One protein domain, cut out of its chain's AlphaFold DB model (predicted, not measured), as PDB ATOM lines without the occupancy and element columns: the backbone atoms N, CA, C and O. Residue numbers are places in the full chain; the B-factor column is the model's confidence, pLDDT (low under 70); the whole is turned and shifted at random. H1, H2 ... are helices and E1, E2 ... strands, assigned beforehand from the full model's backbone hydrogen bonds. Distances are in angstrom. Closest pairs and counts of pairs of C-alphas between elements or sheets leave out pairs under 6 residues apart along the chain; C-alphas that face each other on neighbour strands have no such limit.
ATOM      1  N   ASP A  12     159.989 184.378 180.765       57.22
ATOM      2  CA  ASP A  12     158.967 184.728 179.784       57.22
ATOM      3  C   ASP A  12     157.697 185.168 180.520       57.22
ATOM      4  O   ASP A  12     156.799 184.383 180.818       57.22
ATOM      5  N   ASP A  13     157.609 186.458 180.822       71.94
ATOM      6  CA  ASP A  13     156.404 187.129 181.322       71.94
ATOM      7  C   ASP A  13     155.249 187.153 180.296       71.94
ATOM      8  O   ASP A  13     154.211 187.773 180.526       71.94
ATOM      9  N   GLY A  14     155.411 186.465 179.160       78.00
ATOM     10  CA  GLY A  14     154.462 186.487 178.055       78.00
ATOM     11  C   GLY A  14     154.354 187.869 177.410       78.00
ATOM     12  O   GLY A  14     153.339 188.158 176.775       78.00
ATOM     13  N   SER A  15     155.364 188.729 177.589       87.44
ATOM     14  CA  SER A  15     155.403 190.058 176.986       87.44
ATOM     15  C   SER A  15     155.324 189.967 175.460       87.44
ATOM     16  O   SER A  15     156.077 189.228 174.817       87.44
ATOM     17  N   ILE A  16     154.397 190.731 174.878       91.44
ATOM     18  CA  ILE A  16     154.206 190.857 173.433       91.44
ATOM     19  C   ILE A  16     154.514 192.288 172.976       91.44
ATOM     20  O   ILE A  16     154.029 193.262 173.553       91.44
ATOM     21  N   THR A  17     155.290 192.420 171.905       93.75
ATOM     22  CA  THR A  17     155.594 193.681 171.220       93.75
ATOM     23  C   THR A  17     154.698 193.815 169.989       93.75
ATOM     24  O   THR A  17     154.523 192.860 169.232       93.75
ATOM     25  N   SER A  18     154.120 194.996 169.754       94.38
ATOM     26  CA  SER A  18     153.340 195.257 168.537       94.38
ATOM     27  C   SER A  18     154.253 195.670 167.382       94.38
ATOM     28  O   SER A  18     155.029 196.612 167.526       94.38
ATOM     29  N   CYS A  19     154.109 195.014 166.230       95.81
ATOM     30  CA  CYS A  19     154.824 195.331 164.988       95.81
ATOM     31  C   CYS A  19     154.008 196.233 164.037       95.81
ATOM     32  O   CYS A  19     154.422 196.497 162.912       95.81
ATOM     33  N   GLY A  20     152.829 196.704 164.461       94.00
ATOM     34  CA  GLY A  20     151.875 197.389 163.582       94.00
ATOM     35  C   GLY A  20     151.045 196.415 162.735       94.00
ATOM     36  O   GLY A  20     151.217 195.207 162.810       94.00
ATOM     37  N   ASN A  21     150.072 196.924 161.971       92.00
ATOM     38  CA  ASN A  21     149.214 196.123 161.074       92.00
ATOM     39  C   ASN A  21     148.556 194.874 161.709       92.00
ATOM     40  O   ASN A  21     148.350 193.880 161.021       92.00
ATOM     41  N   GLN A  22     148.200 194.918 163.002       88.50
ATOM     42  CA  GLN A  22     147.664 193.768 163.763       88.50
ATOM     43  C   GLN A  22     148.646 192.587 163.903       88.50
ATOM     44  O   GLN A  22     148.233 191.464 164.196       88.50
ATOM     45  N   GLN A  23     149.937 192.843 163.711       94.38
ATOM     46  CA  GLN A  23     151.017 191.881 163.869       94.38
ATOM     47  C   GLN A  23     151.730 192.104 165.202       94.38
ATOM     48  O   GLN A  23     151.909 193.238 165.663       94.38
ATOM     49  N   TYR A  24     152.116 191.000 165.826       94.44
ATOM     50  CA  TYR A  24     152.712 190.969 167.151       94.44
ATOM     51  C   TYR A  24     153.857 189.968 167.180       94.44
ATOM     52  O   TYR A  24     153.864 188.997 166.419       94.44
ATOM     53  N   CYS A  25     154.787 190.200 168.098       95.31
ATOM     54  CA  CYS A  25     155.861 189.280 168.415       95.31
ATOM     55  C   CYS A  25     156.005 189.084 169.906       95.31
ATOM     56  O   CYS A  25     155.705 189.979 170.691       95.31
ATOM     57  N   CYS A  26     156.512 187.923 170.293       93.56
ATOM     58  CA  CYS A  26     156.960 187.706 171.656       93.56
ATOM     59  C   CYS A  26     158.227 188.534 171.888       93.56
ATOM     60  O   CYS A  26     159.143 188.516 171.065       93.56
ATOM     61  N   GLN A  27     158.296 189.250 173.007       91.69
ATOM     62  CA  GLN A  27     159.455 190.077 173.346       91.69
ATOM     63  C   GLN A  27     160.739 189.235 173.444       91.69
ATOM     64  O   GLN A  27     161.812 189.705 173.066       91.69
ATOM     65  N   SER A  28     160.626 187.981 173.897       88.75
ATOM     66  CA  SER A  28     161.710 186.988 173.878       88.75
ATOM     67  C   SER A  28     162.286 186.798 172.474       88.75
ATOM     68  O   SER A  28     163.502 186.823 172.300       88.75
ATOM     69  N   ASP A  29     161.403 186.685 171.482       92.75
ATOM     70  CA  ASP A  29     161.753 186.384 170.095       92.75
ATOM     71  C   ASP A  29     162.315 187.625 169.381       92.75
ATOM     72  O   ASP A  29     163.089 187.538 168.433       92.75
ATOM     73  N   VAL A  30     161.932 188.824 169.826       92.69
ATOM     74  CA  VAL A  30     162.572 190.065 169.364       92.69
ATOM     75  C   VAL A  30     164.010 190.131 169.883       92.69
ATOM     76  O   VAL A  30     164.928 190.486 169.147       92.69
ATOM     77  N   ASN A  31     164.222 189.757 171.147       90.75
ATOM     78  CA  ASN A  31     165.538 189.820 171.782       90.75
ATOM     79  C   ASN A  31     166.517 188.762 171.238       90.75
ATOM     80  O   ASN A  31     167.722 189.013 171.225       90.75
ATOM     81  N   ASP A  32     166.029 187.598 170.798       92.62
ATOM     82  CA  ASP A  32     166.857 186.539 170.203       92.62
ATOM     83  C   ASP A  32     167.018 186.663 168.667       92.62
ATOM     84  O   ASP A  32     167.794 185.916 168.062       92.62
ATOM     85  N   GLY A  33     166.324 187.618 168.029       95.00
ATOM     86  CA  GLY A  33     166.328 187.833 166.574       95.00
ATOM     87  C   GLY A  33     165.541 186.782 165.773       95.00
ATOM     88  O   GLY A  33     165.647 186.692 164.538       95.00
ATOM     89  N   SER A  34     164.762 185.939 166.449       93.69
ATOM     90  CA  SER A  34     163.831 184.998 165.828       93.69
ATOM     91  C   SER A  34     162.625 185.732 165.240       93.69
ATOM     92  O   SER A  34     162.172 185.376 164.146       93.69
ATOM     93  N   CYS A  35     162.183 186.803 165.902       96.00
ATOM     94  CA  CYS A  35     161.235 187.774 165.380       96.00
ATOM     95  C   CYS A  35     161.928 189.058 164.904       96.00
ATOM     96  O   CYS A  35     162.793 189.611 165.580       96.00
ATOM     97  N   ASP A  36     161.461 189.570 163.765       96.88
ATOM     98  CA  ASP A  36     161.785 190.894 163.256       96.88
ATOM     99  C   ASP A  36     160.527 191.539 162.639       96.88
ATOM    100  O   ASP A  36     159.952 191.035 161.667       96.88
ATOM    101  N   CYS A  37     160.095 192.657 163.233       95.75
ATOM    102  CA  CYS A  37     158.918 193.414 162.810       95.75
ATOM    103  C   CYS A  37     159.090 194.087 161.439       95.75
ATOM    104  O   CYS A  37     158.089 194.315 160.760       95.75
ATOM    105  N   ASP A  38     160.321 194.403 161.025       96.56
ATOM    106  CA  ASP A  38     160.589 195.110 159.769       96.56
ATOM    107  C   ASP A  38     160.551 194.150 158.577       96.56
ATOM    108  O   ASP A  38     160.008 194.469 157.516       96.56
ATOM    109  N   THR A  39     161.093 192.943 158.755       96.38
ATOM    110  CA  THR A  39     161.072 191.893 157.721       96.38
ATOM    111  C   THR A  39     159.810 191.035 157.758       96.38
ATOM    112  O   THR A  39     159.543 190.294 156.810       96.38
ATOM    113  N   GLY A  40     159.023 191.127 158.833       94.56
ATOM    114  CA  GLY A  40     157.849 190.287 159.046       94.56
ATOM    115  C   GLY A  40     158.208 188.830 159.349       94.56
ATOM    116  O   GLY A  40     157.440 187.914 159.044       94.56
ATOM    117  N   LYS A  41     159.375 188.589 159.948       95.62
ATOM    118  CA  LYS A  41     159.806 187.261 160.393       95.62
ATOM    119  C   LYS A  41     159.306 187.013 161.817       95.62
ATOM    120  O   LYS A  41     159.405 187.889 162.663       95.62
ATOM    121  N   GLY A  42     158.774 185.821 162.096       92.50
ATOM    122  CA  GLY A  42     158.364 185.425 163.455       92.50
ATOM    123  C   GLY A  42     157.146 186.171 164.020       92.50
ATOM    124  O   GLY A  42     156.735 185.903 165.143       92.50
ATOM    125  N   ILE A  43     156.544 187.071 163.241       95.50
ATOM    126  CA  ILE A  43     155.312 187.775 163.594       95.50
ATOM    127  C   ILE A  43     154.087 186.873 163.455       95.50
ATOM    128  O   ILE A  43     153.983 186.043 162.548       95.50
ATOM    129  N   PHE A  44     153.103 187.097 164.317       93.69
ATOM    130  CA  PHE A  44     151.777 186.504 164.197       93.69
ATOM    131  C   PHE A  44     150.710 187.595 164.159       93.69
ATOM    132  O   PHE A  44     150.839 188.643 164.785       93.69
ATOM    133  N   SER A  45     149.647 187.352 163.391       92.56
ATOM    134  CA  SER A  45     148.512 188.270 163.295       92.56
ATOM    135  C   SER A  45     147.390 187.806 164.212       92.56
ATOM    136  O   SER A  45     146.982 186.644 164.148       92.56
ATOM    137  N   LEU A  46     146.867 188.708 165.038       88.19
ATOM    138  CA  LEU A  46     145.587 188.487 165.706       88.19
ATOM    139  C   LEU A  46     144.501 189.150 164.866       88.19
ATOM    140  O   LEU A  46     144.570 190.347 164.609       88.19
ATOM    141  N   ALA A  47     143.509 188.371 164.435       81.81
ATOM    142  CA  ALA A  47     142.327 188.941 163.805       81.81
ATOM    143  C   ALA A  47     141.613 189.873 164.795       81.81
ATOM    144  O   ALA A  47     141.521 189.551 165.983       81.81
ATOM    145  N   ASP A  48     141.087 190.998 164.301       75.69
ATOM    146  CA  ASP A  48     140.194 191.866 165.069       75.69
ATOM    147  C   ASP A  48     139.061 191.016 165.685       75.69
ATOM    148  O   ASP A  48     138.249 190.412 164.980       75.69
ATOM    149  N   GLY A  49     139.022 190.927 167.016       76.38
ATOM    150  CA  GLY A  49     138.080 190.076 167.735       76.38
ATOM    151  C   GLY A  49     138.246 190.156 169.250       76.38
ATOM    152  O   GLY A  49     139.182 190.766 169.765       76.38
ATOM    153  N   VAL A  50     137.314 189.545 169.985       65.94
ATOM    154  CA  VAL A  50     137.403 189.442 171.447       65.94
ATOM    155  C   VAL A  50     138.480 188.413 171.775       65.94
ATOM    156  O   VAL A  50     138.275 187.213 171.588       65.94
ATOM    157  N   ALA A  51     139.641 188.875 172.237       63.03
ATOM    158  CA  ALA A  51     140.674 187.987 172.745       63.03
ATOM    159  C   ALA A  51     140.131 187.252 173.981       63.03
ATOM    160  O   ALA A  51     139.918 187.856 175.030       63.03
ATOM    161  N   GLN A  52     139.881 185.949 173.852       61.91
ATOM    162  CA  GLN A  52     139.603 185.086 174.995       61.91
ATOM    163  C   GLN A  52     140.914 184.446 175.440       61.91
ATOM    164  O   GLN A  52     141.460 183.574 174.763       61.91
ATOM    165  N   THR A  53     141.433 184.880 176.583       61.66
ATOM    166  CA  THR A  53     142.527 184.185 177.258       61.66
ATOM    167  C   THR A  53     141.960 182.944 177.936       61.66
ATOM    168  O   THR A  53     141.428 183.020 179.044       61.66
ATOM    169  N   ILE A  54     142.047 181.793 177.268       57.69
ATOM    170  CA  ILE A  54     141.759 180.504 177.903       57.69
ATOM    171  C   ILE A  54     142.989 180.139 178.729       57.69
ATOM    172  O   ILE A  54     143.965 179.595 178.215       57.69
ATOM    173  N   ILE A  55     142.958 180.471 180.016       64.62
ATOM    174  CA  ILE A  55     143.934 179.949 180.970       64.62
ATOM    175  C   ILE A  55     143.569 178.473 181.144       64.62
ATOM    176  O   ILE A  55     142.547 178.153 181.741       64.62
ATOM    177  N   GLY A  56     144.357 177.580 180.541       47.53
ATOM    178  CA  GLY A  56     144.131 176.130 180.503       47.53
ATOM    179  C   GLY A  56     144.346 175.436 181.849       47.53
ATOM    180  O   GLY A  56     145.096 174.470 181.939       47.53
ATOM    181  N   VAL A  57     143.712 175.934 182.902       53.28
ATOM    182  CA  VAL A  57     143.661 175.306 184.215       53.28
ATOM    183  C   VAL A  57     142.251 174.749 184.390       53.28
ATOM    184  O   VAL A  57     141.268 175.488 184.425       53.28
ATOM    185  N   SER A  58     142.140 173.420 184.414       45.97
ATOM    186  CA  SER A  58     140.867 172.714 184.574       45.97
ATOM    187  C   SER A  58     140.111 173.250 185.792       45.97
ATOM    188  O   SER A  58     140.542 173.046 186.923       45.97
ATOM    189  N   GLY A  59     138.990 173.936 185.555       57.09
ATOM    190  CA  GLY A  59     138.106 174.441 186.608       57.09
ATOM    191  C   GLY A  59     138.136 175.949 186.871       57.09
ATOM    192  O   GLY A  59     137.401 176.380 187.753       57.09
ATOM    193  N   LEU A  60     138.908 176.762 186.134       49.78
ATOM    194  CA  LEU A  60     138.708 178.217 186.168       49.78
ATOM    195  C   LEU A  60     137.775 178.636 185.032       49.78
ATOM    196  O   LEU A  60     138.078 178.471 183.852       49.78
ATOM    197  N   GLU A  61     136.613 179.157 185.422       50.09
ATOM    198  CA  GLU A  61     135.623 179.739 184.525       50.09
ATOM    199  C   GLU A  61     136.275 180.805 183.638       50.09
ATOM    200  O   GLU A  61     137.113 181.593 184.087       50.09
ATOM    201  N   ALA A  62     135.902 180.803 182.356       53.31
ATOM    202  CA  ALA A  62     136.405 181.738 181.364       53.31
ATOM    203  C   ALA A  62     136.254 183.175 181.879       53.31
ATOM    204  O   ALA A  62     135.155 183.733 181.923       53.31
ATOM    205  N   THR A  63     137.368 183.791 182.275       53.00
ATOM    206  CA  THR A  63     137.362 185.204 182.633       53.00
ATOM    207  C   THR A  63     137.185 185.967 181.333       53.00
ATOM    208  O   THR A  63     138.102 186.065 180.519       53.00
ATOM    209  N   THR A  64     135.964 186.444 181.100       51.22
ATOM    210  CA  THR A  64     135.660 187.293 179.953       51.22
ATOM    211  C   THR A  64     136.347 188.626 180.206       51.22
ATOM    212  O   THR A  64     135.835 189.479 180.930       51.22
ATOM    213  N   VAL A  65     137.560 188.774 179.682       54.09
ATOM    214  CA  VAL A  65     138.281 190.041 179.745       54.09
ATOM    215  C   VAL A  65     137.488 191.039 178.891       54.09
ATOM    216  O   VAL A  65     137.088 190.685 177.776       54.09
ATOM    217  N   PRO A  66     137.186 192.251 179.396       51.09
ATOM    218  CA  PRO A  66     136.457 193.248 178.624       51.09
ATOM    219  C   PRO A  66     137.156 193.497 177.280       51.09
ATOM    220  O   PRO A  66     138.385 193.407 177.207       51.09
ATOM    221  N   PRO A  67     136.396 193.804 176.212       56.06
ATOM    222  CA  PRO A  67     136.963 194.021 174.891       56.06
ATOM    223  C   PRO A  67     138.052 195.089 174.976       56.06
ATOM    224  O   PRO A  67     137.797 196.228 175.377       56.06
ATOM    225  N   VAL A  68     139.277 194.708 174.610       48.78
ATOM    226  CA  VAL A  68     140.391 195.640 174.453       48.78
ATOM    227  C   VAL A  68     140.001 196.640 173.374       48.78
ATOM    228  O   VAL A  68     140.006 196.352 172.179       48.78
TER     229      VAL A  68
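AT A GLANCE: This is residues 12 to 68 of the 288 residues of an uncharacterized protein of Lophium mytilinum (UniProt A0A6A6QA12). With little regular structure, this is a small head, the two-strand hairpin E1 and E2 with short helix H1 at one end, and a long chain arm that folds back on itself beyond residue 50. Named elements hold only 15 of the 57 printed residues, in the order E1, E2, H1; the class is mixed, the sheet antiparallel. The whole is loose, radius of gyration of the C-alphas 13.6 A, and flat, spanning 39 by 24 by 12 A.

IN THESE COORDINATES: Find C-alpha 16 at (154.206, 190.857, 173.433); E1 runs from there to residue 20, 12.0 A. E2, residues 23 to 26, covers 10.6 A. H1, residues 27 to 32, covers 8.8 A and ends at (166.857, 186.539, 170.203).

HOW THE PARTS SIT: In the hairpin E1 and E2, look for N 17 and O 25, 2.8 A apart, within hydrogen-bond range. Residues 23 to 24 of E2 also pair antiparallel with residues 44 to 45. The closest C-alphas of E1 and H1, Ile 16 and Gln 27, are 5.3 A apart. In H1 every O i to N i+4 pair is within hydrogen-bond range.

THE WHOLE: The farthest C-alphas, Thr 39 and Gly 59, are 40.8 A apart. The printed part has no cut; both links are tight. Residues 56 to 61 stand free; pLDDT is under 70 at residue 12 and residues 50 to 68.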